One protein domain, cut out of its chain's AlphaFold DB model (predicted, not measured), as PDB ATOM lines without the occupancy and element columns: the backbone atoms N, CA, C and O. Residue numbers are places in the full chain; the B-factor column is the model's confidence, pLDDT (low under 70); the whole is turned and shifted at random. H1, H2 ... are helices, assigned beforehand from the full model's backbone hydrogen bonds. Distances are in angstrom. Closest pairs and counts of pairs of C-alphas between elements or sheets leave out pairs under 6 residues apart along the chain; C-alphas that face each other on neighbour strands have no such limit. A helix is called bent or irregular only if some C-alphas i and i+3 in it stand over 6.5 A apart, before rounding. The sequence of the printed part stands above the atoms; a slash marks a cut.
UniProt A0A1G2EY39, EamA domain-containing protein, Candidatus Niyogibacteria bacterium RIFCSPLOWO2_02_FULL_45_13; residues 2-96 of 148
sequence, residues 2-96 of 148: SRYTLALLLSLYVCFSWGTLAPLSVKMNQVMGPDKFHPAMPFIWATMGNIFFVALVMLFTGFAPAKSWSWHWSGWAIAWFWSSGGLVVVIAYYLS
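This is residues 2 to 96 of the 148 residues of the protein "EamA domain-containing protein" of Candidatus Niyogibacteria bacterium RIFCSPLOWO2_02_FULL_45_13 (UniProt A0A1G2EY39). Three long helices make a loose, open zigzag: H1, which is bent, runs one way, H2 folds back, and H4 runs opposite to H2. H1b, the first residues of H2 and the later part of H4 come near each other, while H1a sticks out with residues 3 to 16, and short H3 lies at the turn between H2 and H4. The printed part has 95 residues, with four named helices in the order H1, H2, H3, H4 and no named strand; the class is all helix. It is loose, with a radius of gyration of the C-alphas of 16.4 A and spans of 45 by 33 by 21 A.

H1, residues 3 to 32, was assigned as one helix by its hydrogen bonds but is bent, with C-alphas 19 and 22 6.7 A apart. Its arms H1a, residues 3 to 19, and H1b, residues 22 to 32, stand at a steep tilt of 36 degrees, only just past shallow. H1b is close to but not clearly touching H2, residues 41 to 60; their closest C-alphas, of Ser 25 and Pro 42, are 6.3 A apart, and they run opposite ways at a steep tilt of 58 degrees. H2, with residue 58 alone, only just touches H3, residues 64 to 67, and only at the corner, with 3 pairs of C-alphas within 8 A; the closest, of Met 58 and Pro 65, are 7.3 A apart. H2, with residue 43 alone, only just touches residues 83 to 87 of H4, residues 72 to 95, with 3 such pairs; the closest, of Phe 43 and Gly 86, are 6.6 A apart, at a shallow tilt of 31 degrees, opposite ways. H1a is apart from H2, H3 and H4. Every O i to N i+4 pair is within hydrogen-bond range in H1a, H1b and H2, against 18 of 20 in H4; H3 is too short for one.

H1a begins at C-alpha 3 (0.412, 12.326, 3.169) and is 24.3 A long; H1b is 15.3 A. H2 is 28.7 A, H3 5.3 A. H4, 35.2 A, ends at C-alpha 95 (35.198, 34.379, 10.833).

The farthest C-alphas, of Ser 2 and Asp 35, are 48.6 A apart. The printed part has no cut, and no link is long. The mean pLDDT of the printed part is 76.0; residues 39, 68 to 80 and 82 to 83 are under 70.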
ATOM      1  N   SER A   2      -3.194  12.898   6.499       93.38
ATOM      2  CA  SER A   2      -2.919  12.896   5.052       93.38
ATOM      3  C   SER A   2      -1.408  12.834   4.774       93.38
ATOM      4  O   SER A   2      -0.608  13.270   5.606       93.38
ATOM      5  N   ARG A   3      -1.003  12.331   3.597       85.69
ATOM      6  CA  ARG A   3       0.412  12.326   3.169       85.69
ATOM      7  C   ARG A   3       1.006  13.743   3.137       85.69
ATOM      8  O   ARG A   3       2.149  13.927   3.532       85.69
ATOM      9  N   TYR A   4       0.206  14.737   2.745       86.19
ATOM     10  CA  TYR A   4       0.603  16.148   2.720       86.19
ATOM     11  C   TYR A   4       0.855  16.709   4.120       86.19
ATOM     12  O   TYR A   4       1.856  17.380   4.343       86.19
ATOM     13  N   THR A   5      -0.015  16.387   5.081       88.25
ATOM     14  CA  THR A   5       0.161  16.797   6.481       88.25
ATOM     15  C   THR A   5       1.438  16.199   7.068       88.25
ATOM     16  O   THR A   5       2.190  16.907   7.729       88.25
ATOM     17  N   LEU A   6       1.718  14.921   6.789       84.31
ATOM     18  CA  LEU A   6       2.959  14.280   7.227       84.31
ATOM     19  C   LEU A   6       4.192  14.970   6.629       84.31
ATOM     20  O   LEU A   6       5.116  15.300   7.366       84.31
ATOM     21  N   ALA A   7       4.193  15.215   5.316       76.00
ATOM     22  CA  ALA A   7       5.298  15.891   4.639       76.00
ATOM     23  C   ALA A   7       5.543  17.296   5.207       76.00
ATOM     24  O   ALA A   7       6.686  17.660   5.460       76.00
ATOM     25  N   LEU A   8       4.476  18.055   5.482       82.19
ATOM     26  CA  LEU A   8       4.578  19.376   6.097       82.19
ATOM     27  C   LEU A   8       5.231  19.312   7.483       82.19
ATOM     28  O   LEU A   8       6.149  20.080   7.759       82.19
ATOM     29  N   LEU A   9       4.787  18.391   8.343       82.12
ATOM     30  CA  LEU A   9       5.343  18.232   9.692       82.12
ATOM     31  C   LEU A   9       6.823  17.835   9.658       82.12
ATOM     32  O   LEU A   9       7.620  18.378  10.421       82.12
ATOM     33  N   LEU A  10       7.200  16.933   8.749       80.06
ATOM     34  CA  LEU A  10       8.595  16.538   8.562       80.06
ATOM     35  C   LEU A  10       9.451  17.712   8.065       80.06
ATOM     36  O   LEU A  10      10.535  17.935   8.599       80.06
ATOM     37  N   SER A  11       8.956  18.508   7.115       75.31
ATOM     38  CA  SER A  11       9.659  19.709   6.645       75.31
ATOM     39  C   SER A  11       9.828  20.754   7.752       75.31
ATOM     40  O   SER A  11      10.907  21.323   7.897       75.31
ATOM     41  N   LEU A  12       8.802  20.975   8.579       78.62
ATOM     42  CA  LEU A  12       8.889  21.883   9.728       78.62
ATOM     43  C   LEU A  12       9.917  21.404  10.760       78.62
ATOM     44  O   LEU A  12      10.689  22.212  11.275       78.62
ATOM     45  N   TYR A  13       9.973  20.097  11.022       78.62
ATOM     46  CA  TYR A  13      10.988  19.510  11.895       78.62
ATOM     47  C   TYR A  13      12.410  19.718  11.351       78.62
ATOM     48  O   TYR A  13      13.318  20.054  12.115       78.62
ATOM     49  N   VAL A  14      12.606  19.578  10.036       77.44
ATOM     50  CA  VAL A  14      13.894  19.870   9.388       77.44
ATOM     51  C   VAL A  14      14.267  21.342   9.576       77.44
ATOM     52  O   VAL A  14      15.381  21.621  10.018       77.44
ATOM     53  N   CYS A  15      13.342  22.275   9.328       73.56
ATOM     54  CA  CYS A  15      13.580  23.707   9.544       73.56
ATOM     55  C   CYS A  15      13.965  24.015  10.997       73.56
ATOM     56  O   CYS A  15      14.929  24.741  11.238       73.56
ATOM     57  N   PHE A  16      13.253  23.436  11.967       76.19
ATOM     58  CA  PHE A  16      13.556  23.599  13.389       76.19
ATOM     59  C   PHE A  16      14.946  23.052  13.752       76.19
ATOM     60  O   PHE A  16      15.725  23.717  14.438       76.19
ATOM     61  N   SER A  17      15.286  21.863  13.255       73.88
ATOM     62  CA  SER A  17      16.573  21.211  13.533       73.88
ATOM     63  C   SER A  17      17.751  22.018  12.978       73.88
ATOM     64  O   SER A  17      18.737  22.242  13.676       73.88
ATOM     65  N   TRP A  18      17.636  22.519  11.745       71.25
ATOM     66  CA  TRP A  18      18.669  23.369  11.147       71.25
ATOM     67  C   TRP A  18      18.754  24.745  11.808       71.25
ATOM     68  O   TRP A  18      19.854  25.219  12.090       71.25
ATOM     69  N   GLY A  19      17.609  25.364  12.108       70.38
ATOM     70  CA  GLY A  19      17.551  26.687  12.732       70.38
ATOM     71  C   GLY A  19      18.106  26.723  14.159       70.38
ATOM     72  O   GLY A  19      18.592  27.759  14.601       70.38
ATOM     73  N   THR A  20      18.080  25.600  14.881       76.25
ATOM     74  CA  THR A  20      18.606  25.510  16.255       76.25
ATOM     75  C   THR A  20      20.094  25.169  16.318       76.25
ATOM     76  O   THR A  20      20.752  25.514  17.300       76.25
ATOM     77  N   LEU A  21      20.661  24.558  15.273       74.31
ATOM     78  CA  LEU A  21      22.045  24.080  15.280       74.31
ATOM     79  C   LEU A  21      23.066  25.215  15.445       74.31
ATOM     80  O   LEU A  21      23.964  25.110  16.284       74.31
ATOM     81  N   ALA A  22      22.929  26.311  14.694       70.81
ATOM     82  CA  ALA A  22      23.862  27.438  14.775       70.81
ATOM     83  C   ALA A  22      23.798  28.177  16.132       70.81
ATOM     84  O   ALA A  22      24.846  28.294  16.772       70.81
ATOM     85  N   PRO A  23      22.619  28.591  16.651       74.44
ATOM     86  CA  PRO A  23      22.515  29.208  17.976       74.44
ATOM     87  C   PRO A  23      23.055  28.327  19.106       74.44
ATOM     88  O   PRO A  23      23.765  28.816  19.987       74.44
ATOM     89  N   LEU A  24      22.765  27.020  19.073       80.62
ATOM     90  CA  LEU A  24      23.281  26.081  20.069       80.62
ATOM     91  C   LEU A  24      24.800  25.949  19.975       80.62
ATOM     92  O   LEU A  24      25.468  25.975  21.003       80.62
ATOM     93  N   SER A  25      25.360  25.894  18.766       75.88
ATOM     94  CA  SER A  25      26.814  25.840  18.563       75.88
ATOM     95  C   SER A  25      27.517  27.083  19.108       75.88
ATOM     96  O   SER A  25      28.524  26.964  19.804       75.88
ATOM     97  N   VAL A  26      26.962  28.273  18.857       76.00
ATOM     98  CA  VAL A  26      27.473  29.534  19.419       76.00
ATOM     99  C   VAL A  26      27.394  29.506  20.944       76.00
ATOM    100  O   VAL A  26      28.378  29.812  21.619       76.00
ATOM    101  N   LYS A  27      26.255  29.081  21.506       82.31
ATOM    102  CA  LYS A  27      26.082  28.995  22.959       82.31
ATOM    103  C   LYS A  27      27.049  27.995  23.597       82.31
ATOM    104  O   LYS A  27      27.598  28.279  24.658       82.31
ATOM    105  N   MET A  28      27.281  26.851  22.961       82.25
ATOM    106  CA  MET A  28      28.233  25.846  23.438       82.25
ATOM    107  C   MET A  28      29.667  26.371  23.404       82.25
ATOM    108  O   MET A  28      30.376  26.205  24.393       82.25
ATOM    109  N   ASN A  29      30.059  27.084  22.344       80.81
ATOM    110  CA  ASN A  29      31.358  27.755  22.285       80.81
ATOM    111  C   ASN A  29      31.532  28.763  23.436       80.81
ATOM    112  O   ASN A  29      32.559  28.774  24.110       80.81
ATOM    113  N   GLN A  30      30.498  29.563  23.719       82.19
ATOM    114  CA  GLN A  30      30.508  30.527  24.828       82.19
ATOM    115  C   GLN A  30      30.638  29.857  26.205       82.19
ATOM    116  O   GLN A  30      31.269  30.419  27.096       82.19
ATOM    117  N   VAL A  31      30.028  28.684  26.401       87.00
ATOM    118  CA  VAL A  31      30.044  27.966  27.688       87.00
ATOM    119  C   VAL A  31      31.339  27.178  27.887       87.00
ATOM    120  O   VAL A  31      31.883  27.154  28.988       87.00
ATOM    121  N   MET A  32      31.829  26.510  26.844       84.62
ATOM    122  CA  MET A  32      33.002  25.633  26.928       84.62
ATOM    123  C   MET A  32      34.325  26.394  26.782       84.62
ATOM    124  O   MET A  32      35.355  25.916  27.263       84.62
ATOM    125  N   GLY A  33      34.289  27.575  26.166       78.81
ATOM    126  CA  GLY A  33      35.463  28.356  25.802       78.81
ATOM    127  C   GLY A  33      36.049  27.927  24.446       78.81
ATOM    128  O   GLY A  33      35.950  26.751  24.071       78.81
ATOM    129  N   PRO A  34      36.691  28.861  23.720       73.69
ATOM    130  CA  PRO A  34      37.160  28.647  22.347       73.69
ATOM    131  C   PRO A  34      38.217  27.543  22.226       73.69
ATOM    132  O   PRO A  34      38.274  26.855  21.211       73.69
ATOM    133  N   ASP A  35      39.000  27.304  23.280       77.44
ATOM    134  CA  ASP A  35      40.054  26.281  23.279       77.44
ATOM    135  C   ASP A  35      39.509  24.851  23.426       77.44
ATOM    136  O   ASP A  35      40.219  23.878  23.174       77.44
ATOM    137  N   LYS A  36      38.249  24.702  23.859       79.94
ATOM    138  CA  LYS A  36      37.621  23.398  24.134       79.94
ATOM    139  C   LYS A  36      36.526  23.031  23.142       79.94
ATOM    140  O   LYS A  36      36.133  21.866  23.086       79.94
ATOM    141  N   PHE A  37      36.017  23.994  22.376       78.88
ATOM    142  CA  PHE A  37      34.933  23.773  21.430       78.88
ATOM    143  C   PHE A  37      35.404  23.998  19.996       78.88
ATOM    144  O   PHE A  37      35.412  25.108  19.476       78.88
ATOM    145  N   HIS A  38      35.802  22.907  19.341       77.69
ATOM    146  CA  HIS A  38      36.265  22.980  17.962       77.69
ATOM    147  C   HIS A  38      35.097  23.308  17.005       77.69
ATOM    148  O   HIS A  38      34.051  22.658  17.093       77.69
ATOM    149  N   PRO A  39      35.274  24.216  16.023       68.50
ATOM    150  CA  PRO A  39      34.258  24.564  15.023       68.50
ATOM    151  C   PRO A  39      33.605  23.367  14.322       68.50
ATOM    152  O   PRO A  39      32.423  23.378  14.011       68.50
ATOM    153  N   ALA A  40      34.360  22.297  14.089       73.38
ATOM    154  CA  ALA A  40      33.834  21.100  13.432       73.38
ATOM    155  C   ALA A  40      32.943  20.212  14.330       73.38
ATOM    156  O   ALA A  40      32.291  19.309  13.809       73.38
ATOM    157  N   MET A  41      32.888  20.424  15.651       77.81
ATOM    158  CA  MET A  41      32.163  19.525  16.567       77.81
ATOM    159  C   MET A  41      30.655  19.409  16.295       77.81
ATOM    160  O   MET A  41      30.176  18.278  16.195       77.81
ATOM    161  N   PRO A  42      29.900  20.507  16.092       75.25
ATOM    162  CA  PRO A  42      28.484  20.425  15.722       75.25
ATOM    163  C   PRO A  42      28.244  19.576  14.476       75.25
ATOM    164  O   PRO A  42      27.289  18.803  14.410       75.25
ATOM    165  N   PHE A  43      29.143  19.690  13.497       72.62
ATOM    166  CA  PHE A  43      29.067  18.937  12.256       72.62
ATOM    167  C   PHE A  43      29.328  17.438  12.473       72.62
ATOM    168  O   PHE A  43      28.606  16.598  11.927       72.62
ATOM    169  N   ILE A  44      30.319  17.094  13.301       76.38
ATOM    170  CA  ILE A  44      30.612  15.701  13.664       76.38
ATOM    171  C   ILE A  44      29.401  15.084  14.368       76.38
ATOM    172  O   ILE A  44      28.950  14.009  13.976       76.38
ATOM    173  N   TRP A  45      28.819  15.778  15.347       80.25
ATOM    174  CA  TRP A  45      27.644  15.280  16.065       80.25
ATOM    175  C   TRP A  45      26.415  15.132  15.169       80.25
ATOM    176  O   TRP A  45      25.737  14.108  15.244       80.25
ATOM    177  N   ALA A  46      26.155  16.096  14.281       77.31
ATOM    178  CA  ALA A  46      25.060  16.005  13.318       77.31
ATOM    179  C   ALA A  46      25.242  14.806  12.373       77.31
ATOM    180  O   ALA A  46      24.307  14.038  12.146       77.31
ATOM    181  N   THR A  47      26.463  14.597  11.877       76.50
ATOM    182  CA  THR A  47      26.807  13.444  11.034       76.50
ATOM    183  C   THR A  47      26.617  12.123  11.778       76.50
ATOM    184  O   THR A  47      25.984  11.210  11.249       76.50
ATOM    185  N   MET A  48      27.098  12.021  13.020       80.25
ATOM    186  CA  MET A  48      26.907  10.828  13.852       80.25
ATOM    187  C   MET A  48      25.423  10.546  14.115       80.25
ATOM    188  O   MET A  48      24.986   9.402  13.992       80.25
ATOM    189  N   GLY A  49      24.641  11.587  14.414       81.94
ATOM    190  CA  GLY A  49      23.193  11.485  14.577       81.94
ATOM    191  C   GLY A  49      22.507  10.982  13.306       81.94
ATOM    192  O   GLY A  49      21.706  10.051  13.372       81.94
ATOM    193  N   ASN A  50      22.875  11.522  12.143       81.56
ATOM    194  CA  ASN A  50      22.352  11.072  10.852       81.56
ATOM    195  C   ASN A  50      22.689   9.602  10.577       81.56
ATOM    196  O   ASN A  50      21.802   8.847  10.192       81.56
ATOM    197  N   ILE A  51      23.933   9.170  10.816       81.31
ATOM    198  CA  ILE A  51      24.338   7.764  10.649       81.31
ATOM    199  C   ILE A  51      23.494   6.854  11.548       81.31
ATOM    200  O   ILE A  51      22.972   5.840  11.082       81.31
ATOM    201  N   PHE A  52      23.316   7.232  12.815       84.06
ATOM    202  CA  PHE A  52      22.505   6.474  13.766       84.06
ATOM    203  C   PHE A  52      21.038   6.369  13.323       84.06
ATOM    204  O   PHE A  52      20.482   5.271  13.276       84.06
ATOM    205  N   PHE A  53      20.417   7.485  12.932       81.94
ATOM    206  CA  PHE A  53      19.037   7.485  12.446       81.94
ATOM    207  C   PHE A  53      18.873   6.702  11.142       81.94
ATOM    208  O   PHE A  53      17.904   5.957  11.001       81.94
ATOM    209  N   VAL A  54      19.819   6.810  10.206       81.88
ATOM    210  CA  VAL A  54      19.815   6.014   8.972       81.88
ATOM    211  C   VAL A  54      19.898   4.526   9.298       81.88
ATOM    212  O   VAL A  54      19.125   3.749   8.740       81.88
ATOM    213  N   ALA A  55      20.766   4.121  10.229       82.81
ATOM    214  CA  ALA A  55      20.861   2.731  10.667       82.81
ATOM    215  C   ALA A  55      19.533   2.234  11.261       82.81
ATOM    216  O   ALA A  55      19.058   1.164  10.878       82.81
ATOM    217  N   LEU A  56      18.883   3.029  12.118       85.94
ATOM    218  CA  LEU A  56      17.554   2.707  12.649       85.94
ATOM    219  C   LEU A  56      16.517   2.545  11.531       85.94
ATOM    220  O   LEU A  56      15.809   1.540  11.493       85.94
ATOM    221  N   VAL A  57      16.445   3.492  10.594       84.12
ATOM    222  CA  VAL A  57      15.515   3.416   9.457       84.12
ATOM    223  C   VAL A  57      15.784   2.169   8.614       84.12
ATOM    224  O   VAL A  57      14.835   1.484   8.230       84.12
ATOM    225  N   MET A  58      17.046   1.822   8.352       83.44
ATOM    226  CA  MET A  58      17.389   0.600   7.615       83.44
ATOM    227  C   MET A  58      16.944  -0.665   8.352       83.44
ATOM    228  O   MET A  58      16.386  -1.561   7.715       83.44
ATOM    229  N   LEU A  59      17.118  -0.722   9.676       89.06
ATOM    230  CA  LEU A  59      16.644  -1.839  10.498       89.06
ATOM    231  C   LEU A  59      15.116  -1.976  10.428       89.06
ATOM    232  O   LEU A  59      14.615  -3.061  10.136       89.06
ATOM    233  N   PHE A  60      14.371  -0.880  10.604       88.94
ATOM    234  CA  PHE A  60      12.902  -0.901  10.564       88.94
ATOM    235  C   PHE A  60      12.322  -1.165   9.169       88.94
ATOM    236  O   PHE A  60      11.215  -1.684   9.051       88.94
ATOM    237  N   THR A  61      13.058  -0.831   8.109       85.38
ATOM    238  CA  THR A  61      12.637  -1.065   6.716       85.38
ATOM    239  C   THR A  61      13.185  -2.369   6.129       85.38
ATOM    240  O   THR A  61      13.033  -2.615   4.931       85.38
ATOM    241  N   GLY A  62      13.841  -3.212   6.937       86.62
ATOM    242  CA  GLY A  62      14.400  -4.490   6.485       86.62
ATOM    243  C   GLY A  62      15.430  -4.338   5.359       86.62
ATOM    244  O   GLY A  62      15.512  -5.192   4.469       86.62
ATOM    245  N   PHE A  63      16.179  -3.231   5.361       82.88
ATOM    246  CA  PHE A  63      17.149  -2.856   4.327       82.88
ATOM    247  C   PHE A  63      16.564  -2.731   2.909       82.88
ATOM    248  O   PHE A  63      17.320  -2.709   1.935       82.88
ATOM    249  N   ALA A  64      15.238  -2.626   2.753       78.94
ATOM    250  CA  ALA A  64      14.611  -2.477   1.439       78.94
ATOM    251  C   ALA A  64      15.185  -1.298   0.619       78.94
ATOM    252  O   ALA A  64      15.520  -1.524  -0.546       78.94
ATOM    253  N   PRO A  65      15.425  -0.098   1.198       70.56
ATOM    254  CA  PRO A  65      16.018   1.019   0.460       70.56
ATOM    255  C   PRO A  65      17.443   0.742  -0.039       70.56
ATOM    256  O   PRO A  65      17.808   1.186  -1.125       70.56
ATOM    257  N   ALA A  66      18.238  -0.016   0.728       71.19
ATOM    258  CA  ALA A  66      19.608  -0.372   0.361       71.19
ATOM    259  C   ALA A  66      19.641  -1.370  -0.809       71.19
ATOM    260  O   ALA A  66      20.509  -1.282  -1.672       71.19
ATOM    261  N   LYS A  67      18.659  -2.279  -0.880       72.56
ATOM    262  CA  LYS A  67      18.524  -3.254  -1.977       72.56
ATOM    263  C   LYS A  67      18.131  -2.606  -3.309       72.56
ATOM    264  O   LYS A  67      18.501  -3.117  -4.358       72.56
ATOM    265  N   SER A  68      17.402  -1.488  -3.279       67.50
ATOM    266  CA  SER A  68      17.010  -0.715  -4.469       67.50
ATOM    267  C   SER A  68      18.013   0.379  -4.865       67.50
ATOM    268  O   SER A  68      17.742   1.164  -5.774       67.50
ATOM    269  N   TRP A  69      19.152   0.482  -4.175       65.38
ATOM    270  CA  TRP A  69      20.063   1.616  -4.311       65.38
ATOM    271  C   TRP A  69      20.989   1.472  -5.529       65.38
ATOM    272  O   TRP A  69      22.077   0.914  -5.435       65.38
ATOM    273  N   SER A  70      20.591   2.020  -6.679       64.62
ATOM    274  CA  SER A  70      21.412   2.049  -7.910       64.62
ATOM    275  C   SER A  70      22.304   3.297  -8.053       64.62
ATOM    276  O   SER A  70      23.087   3.420  -8.990       64.62
ATOM    277  N   TRP A  71      22.204   4.243  -7.116       57.38
ATOM    278  CA  TRP A  71      22.767   5.598  -7.203       57.38
ATOM    279  C   TRP A  71      24.133   5.725  -6.502       57.38
ATOM    280  O   TRP A  71      24.332   6.572  -5.632       57.38
ATOM    281  N   HIS A  72      25.088   4.855  -6.845       57.34
ATOM    282  CA  HIS A  72      26.390   4.794  -6.161       57.34
ATOM    283  C   HIS A  72      27.189   6.100  -6.306       57.34
ATOM    284  O   HIS A  72      27.820   6.535  -5.353       57.34
ATOM    285  N   TRP A  73      27.121   6.755  -7.468       54.34
ATOM    286  CA  TRP A  73      27.937   7.931  -7.804       54.34
ATOM    287  C   TRP A  73      27.390   9.257  -7.260       54.34
ATOM    288  O   TRP A  73      28.145  10.121  -6.825       54.34
ATOM    289  N   SER A  74      26.071   9.408  -7.218       58.78
ATOM    290  CA  SER A  74      25.389  10.575  -6.646       58.78
ATOM    291  C   SER A  74      25.396  10.562  -5.117       58.78
ATOM    292  O   SER A  74      25.417  11.628  -4.505       58.78
ATOM    293  N   GLY A  75      25.475   9.382  -4.492       62.38
ATOM    294  CA  GLY A  75      25.682   9.250  -3.046       62.38
ATOM    295  C   GLY A  75      26.976   9.916  -2.563       62.38
ATOM    296  O   GLY A  75      26.964  10.577  -1.527       62.38
ATOM    297  N   TRP A  76      28.064   9.832  -3.340       61.09
ATOM    298  CA  TRP A  76      29.321  10.526  -3.031       61.09
ATOM    299  C   TRP A  76      29.190  12.041  -3.163       61.09
ATOM    300  O   TRP A  76      29.657  12.759  -2.287       61.09
ATOM    301  N   ALA A  77      28.526  12.537  -4.211       62.69
ATOM    302  CA  ALA A  77      28.274  13.970  -4.355       62.69
ATOM    303  C   ALA A  77      27.468  14.508  -3.160       62.69
ATOM    304  O   ALA A  77      27.841  15.516  -2.567       62.69
ATOM    305  N   ILE A  78      26.425  13.790  -2.735       66.44
ATOM    306  CA  ILE A  78      25.640  14.150  -1.549       66.44
ATOM    307  C   ILE A  78      26.519  14.115  -0.290       66.44
ATOM    308  O   ILE A  78      26.519  15.079   0.468       66.44
ATOM    309  N   ALA A  79      27.316  13.065  -0.086       66.19
ATOM    310  CA  ALA A  79      28.184  12.945   1.084       66.19
ATOM    311  C   ALA A  79      29.246  14.059   1.160       66.19
ATOM    312  O   ALA A  79      29.471  14.621   2.233       66.19
ATOM    313  N   TRP A  80      29.871  14.416   0.036       67.38
ATOM    314  CA  TRP A  80      30.936  15.418  -0.013       67.38
ATOM    315  C   TRP A  80      30.408  16.853   0.028       67.38
ATOM    316  O   TRP A  80      30.887  17.659   0.832       67.38
ATOM    317  N   PHE A  81      29.413  17.194  -0.798       71.19
ATOM    318  CA  PHE A  81      28.899  18.565  -0.866       71.19
ATOM    319  C   PHE A  81      28.103  18.939   0.381       71.19
ATOM    320  O   PHE A  81      28.215  20.063   0.868       71.19
ATOM    321  N   TRP A  82      27.354  17.995   0.953       69.88
ATOM    322  CA  TRP A  82      26.605  18.267   2.175       69.88
ATOM    323  C   TRP A  82      27.542  18.488   3.368       69.88
ATOM    324  O   TRP A  82      27.383  19.457   4.114       69.88
ATOM    325  N   SER A  83      28.570  17.646   3.502       67.31
ATOM    326  CA  SER A  83      29.536  17.751   4.599       67.31
ATOM    327  C   SER A  83      30.383  19.022   4.522       67.31
ATOM    328  O   SER A  83      30.559  19.725   5.518       67.31
ATOM    329  N   SER A  84      30.869  19.355   3.324       72.31
ATOM    330  CA  SER A  84      31.640  20.582   3.096       72.31
ATOM    331  C   SER A  84      30.789  21.841   3.276       72.31
ATOM    332  O   SER A  84      31.251  22.784   3.912       72.31
ATOM    333  N   GLY A  85      29.532  21.841   2.822       71.88
ATOM    334  CA  GLY A  85      28.611  22.960   3.024       71.88
ATOM    335  C   GLY A  85      28.367  23.269   4.505       71.88
ATOM    336  O   GLY A  85      28.475  24.424   4.917       71.88
ATOM    337  N   GLY A  86      28.123  22.242   5.327       70.94
ATOM    338  CA  GLY A  86      27.953  22.412   6.774       70.94
ATOM    339  C   GLY A  86      29.200  22.978   7.460       70.94
ATOM    340  O   GLY A  86      29.096  23.896   8.274       70.94
ATOM    341  N   LEU A  87      30.388  22.488   7.091       72.44
ATOM    342  CA  LEU A  87      31.654  22.979   7.640       72.44
ATOM    343  C   LEU A  87      31.918  24.447   7.264       72.44
ATOM    344  O   LEU A  87      32.315  25.234   8.122       72.44
ATOM    345  N   VAL A  88      31.660  24.825   6.009       76.19
ATOM    346  CA  VAL A  88      31.829  26.204   5.520       76.19
ATOM    347  C   VAL A  88      30.919  27.173   6.273       76.19
ATOM    348  O   VAL A  88      31.371  28.253   6.647       76.19
ATOM    349  N   VAL A  89      29.673  26.782   6.562       74.19
ATOM    350  CA  VAL A  89      28.751  27.603   7.366       74.19
ATOM    351  C   VAL A  89      29.309  27.831   8.767       74.19
ATOM    352  O   VAL A  89      29.317  28.965   9.241       74.19
ATOM    353  N   VAL A  90      29.828  26.790   9.424       72.00
ATOM    354  CA  VAL A  90      30.416  26.966  10.756       72.00
ATOM    355  C   VAL A  90      31.663  27.850  10.697       72.00
ATOM    356  O   VAL A  90      31.775  28.779  11.491       72.00
ATOM    357  N   ILE A  91      32.554  27.654   9.723       74.25
ATOM    358  CA  ILE A  91      33.715  28.537   9.520       74.25
ATOM    359  C   ILE A  91      33.266  29.995   9.317       74.25
ATOM    360  O   ILE A  91      33.855  30.895   9.912       74.25
ATOM    361  N   ALA A  92      32.199  30.243   8.553       76.31
ATOM    362  CA  ALA A  92      31.660  31.588   8.348       76.31
ATOM    363  C   ALA A  92      31.194  32.247   9.661       76.31
ATOM    364  O   ALA A  92      31.452  33.434   9.863       76.31
ATOM    365  N   TYR A  93      30.585  31.483  10.577       72.19
ATOM    366  CA  TYR A  93      30.254  31.963  11.926       72.19
ATOM    367  C   TYR A  93      31.492  32.338  12.741       72.19
ATOM    368  O   TYR A  93      31.488  33.365  13.413       72.19
ATOM    369  N   TYR A  94      32.562  31.543  12.660       71.00
ATOM    370  CA  TYR A  94      33.811  31.838  13.371       71.00
ATOM    371  C   TYR A  94      34.547  33.058  12.810       71.00
ATOM    372  O   TYR A  94      35.123  33.825  13.576       71.00
ATOM    373  N   LEU A  95      34.529  33.251  11.488       77.19
ATOM    374  CA  LEU A  95      35.198  34.379  10.833       77.19
ATOM    375  C   LEU A  95      34.427  35.701  10.966       77.19
ATOM    376  O   LEU A  95      35.009  36.763  10.748       77.19
ATOM    377  N   SER A  96      33.136  35.652  11.307       75.50
ATOM    378  CA  SER A  96      32.257  36.830  11.358       75.50
ATOM    379  C   SER A  96      31.482  36.933  12.682       75.50
ATOM    380  O   SER A  96      30.247  36.964  12.661       75.50
TER     381      SER A  96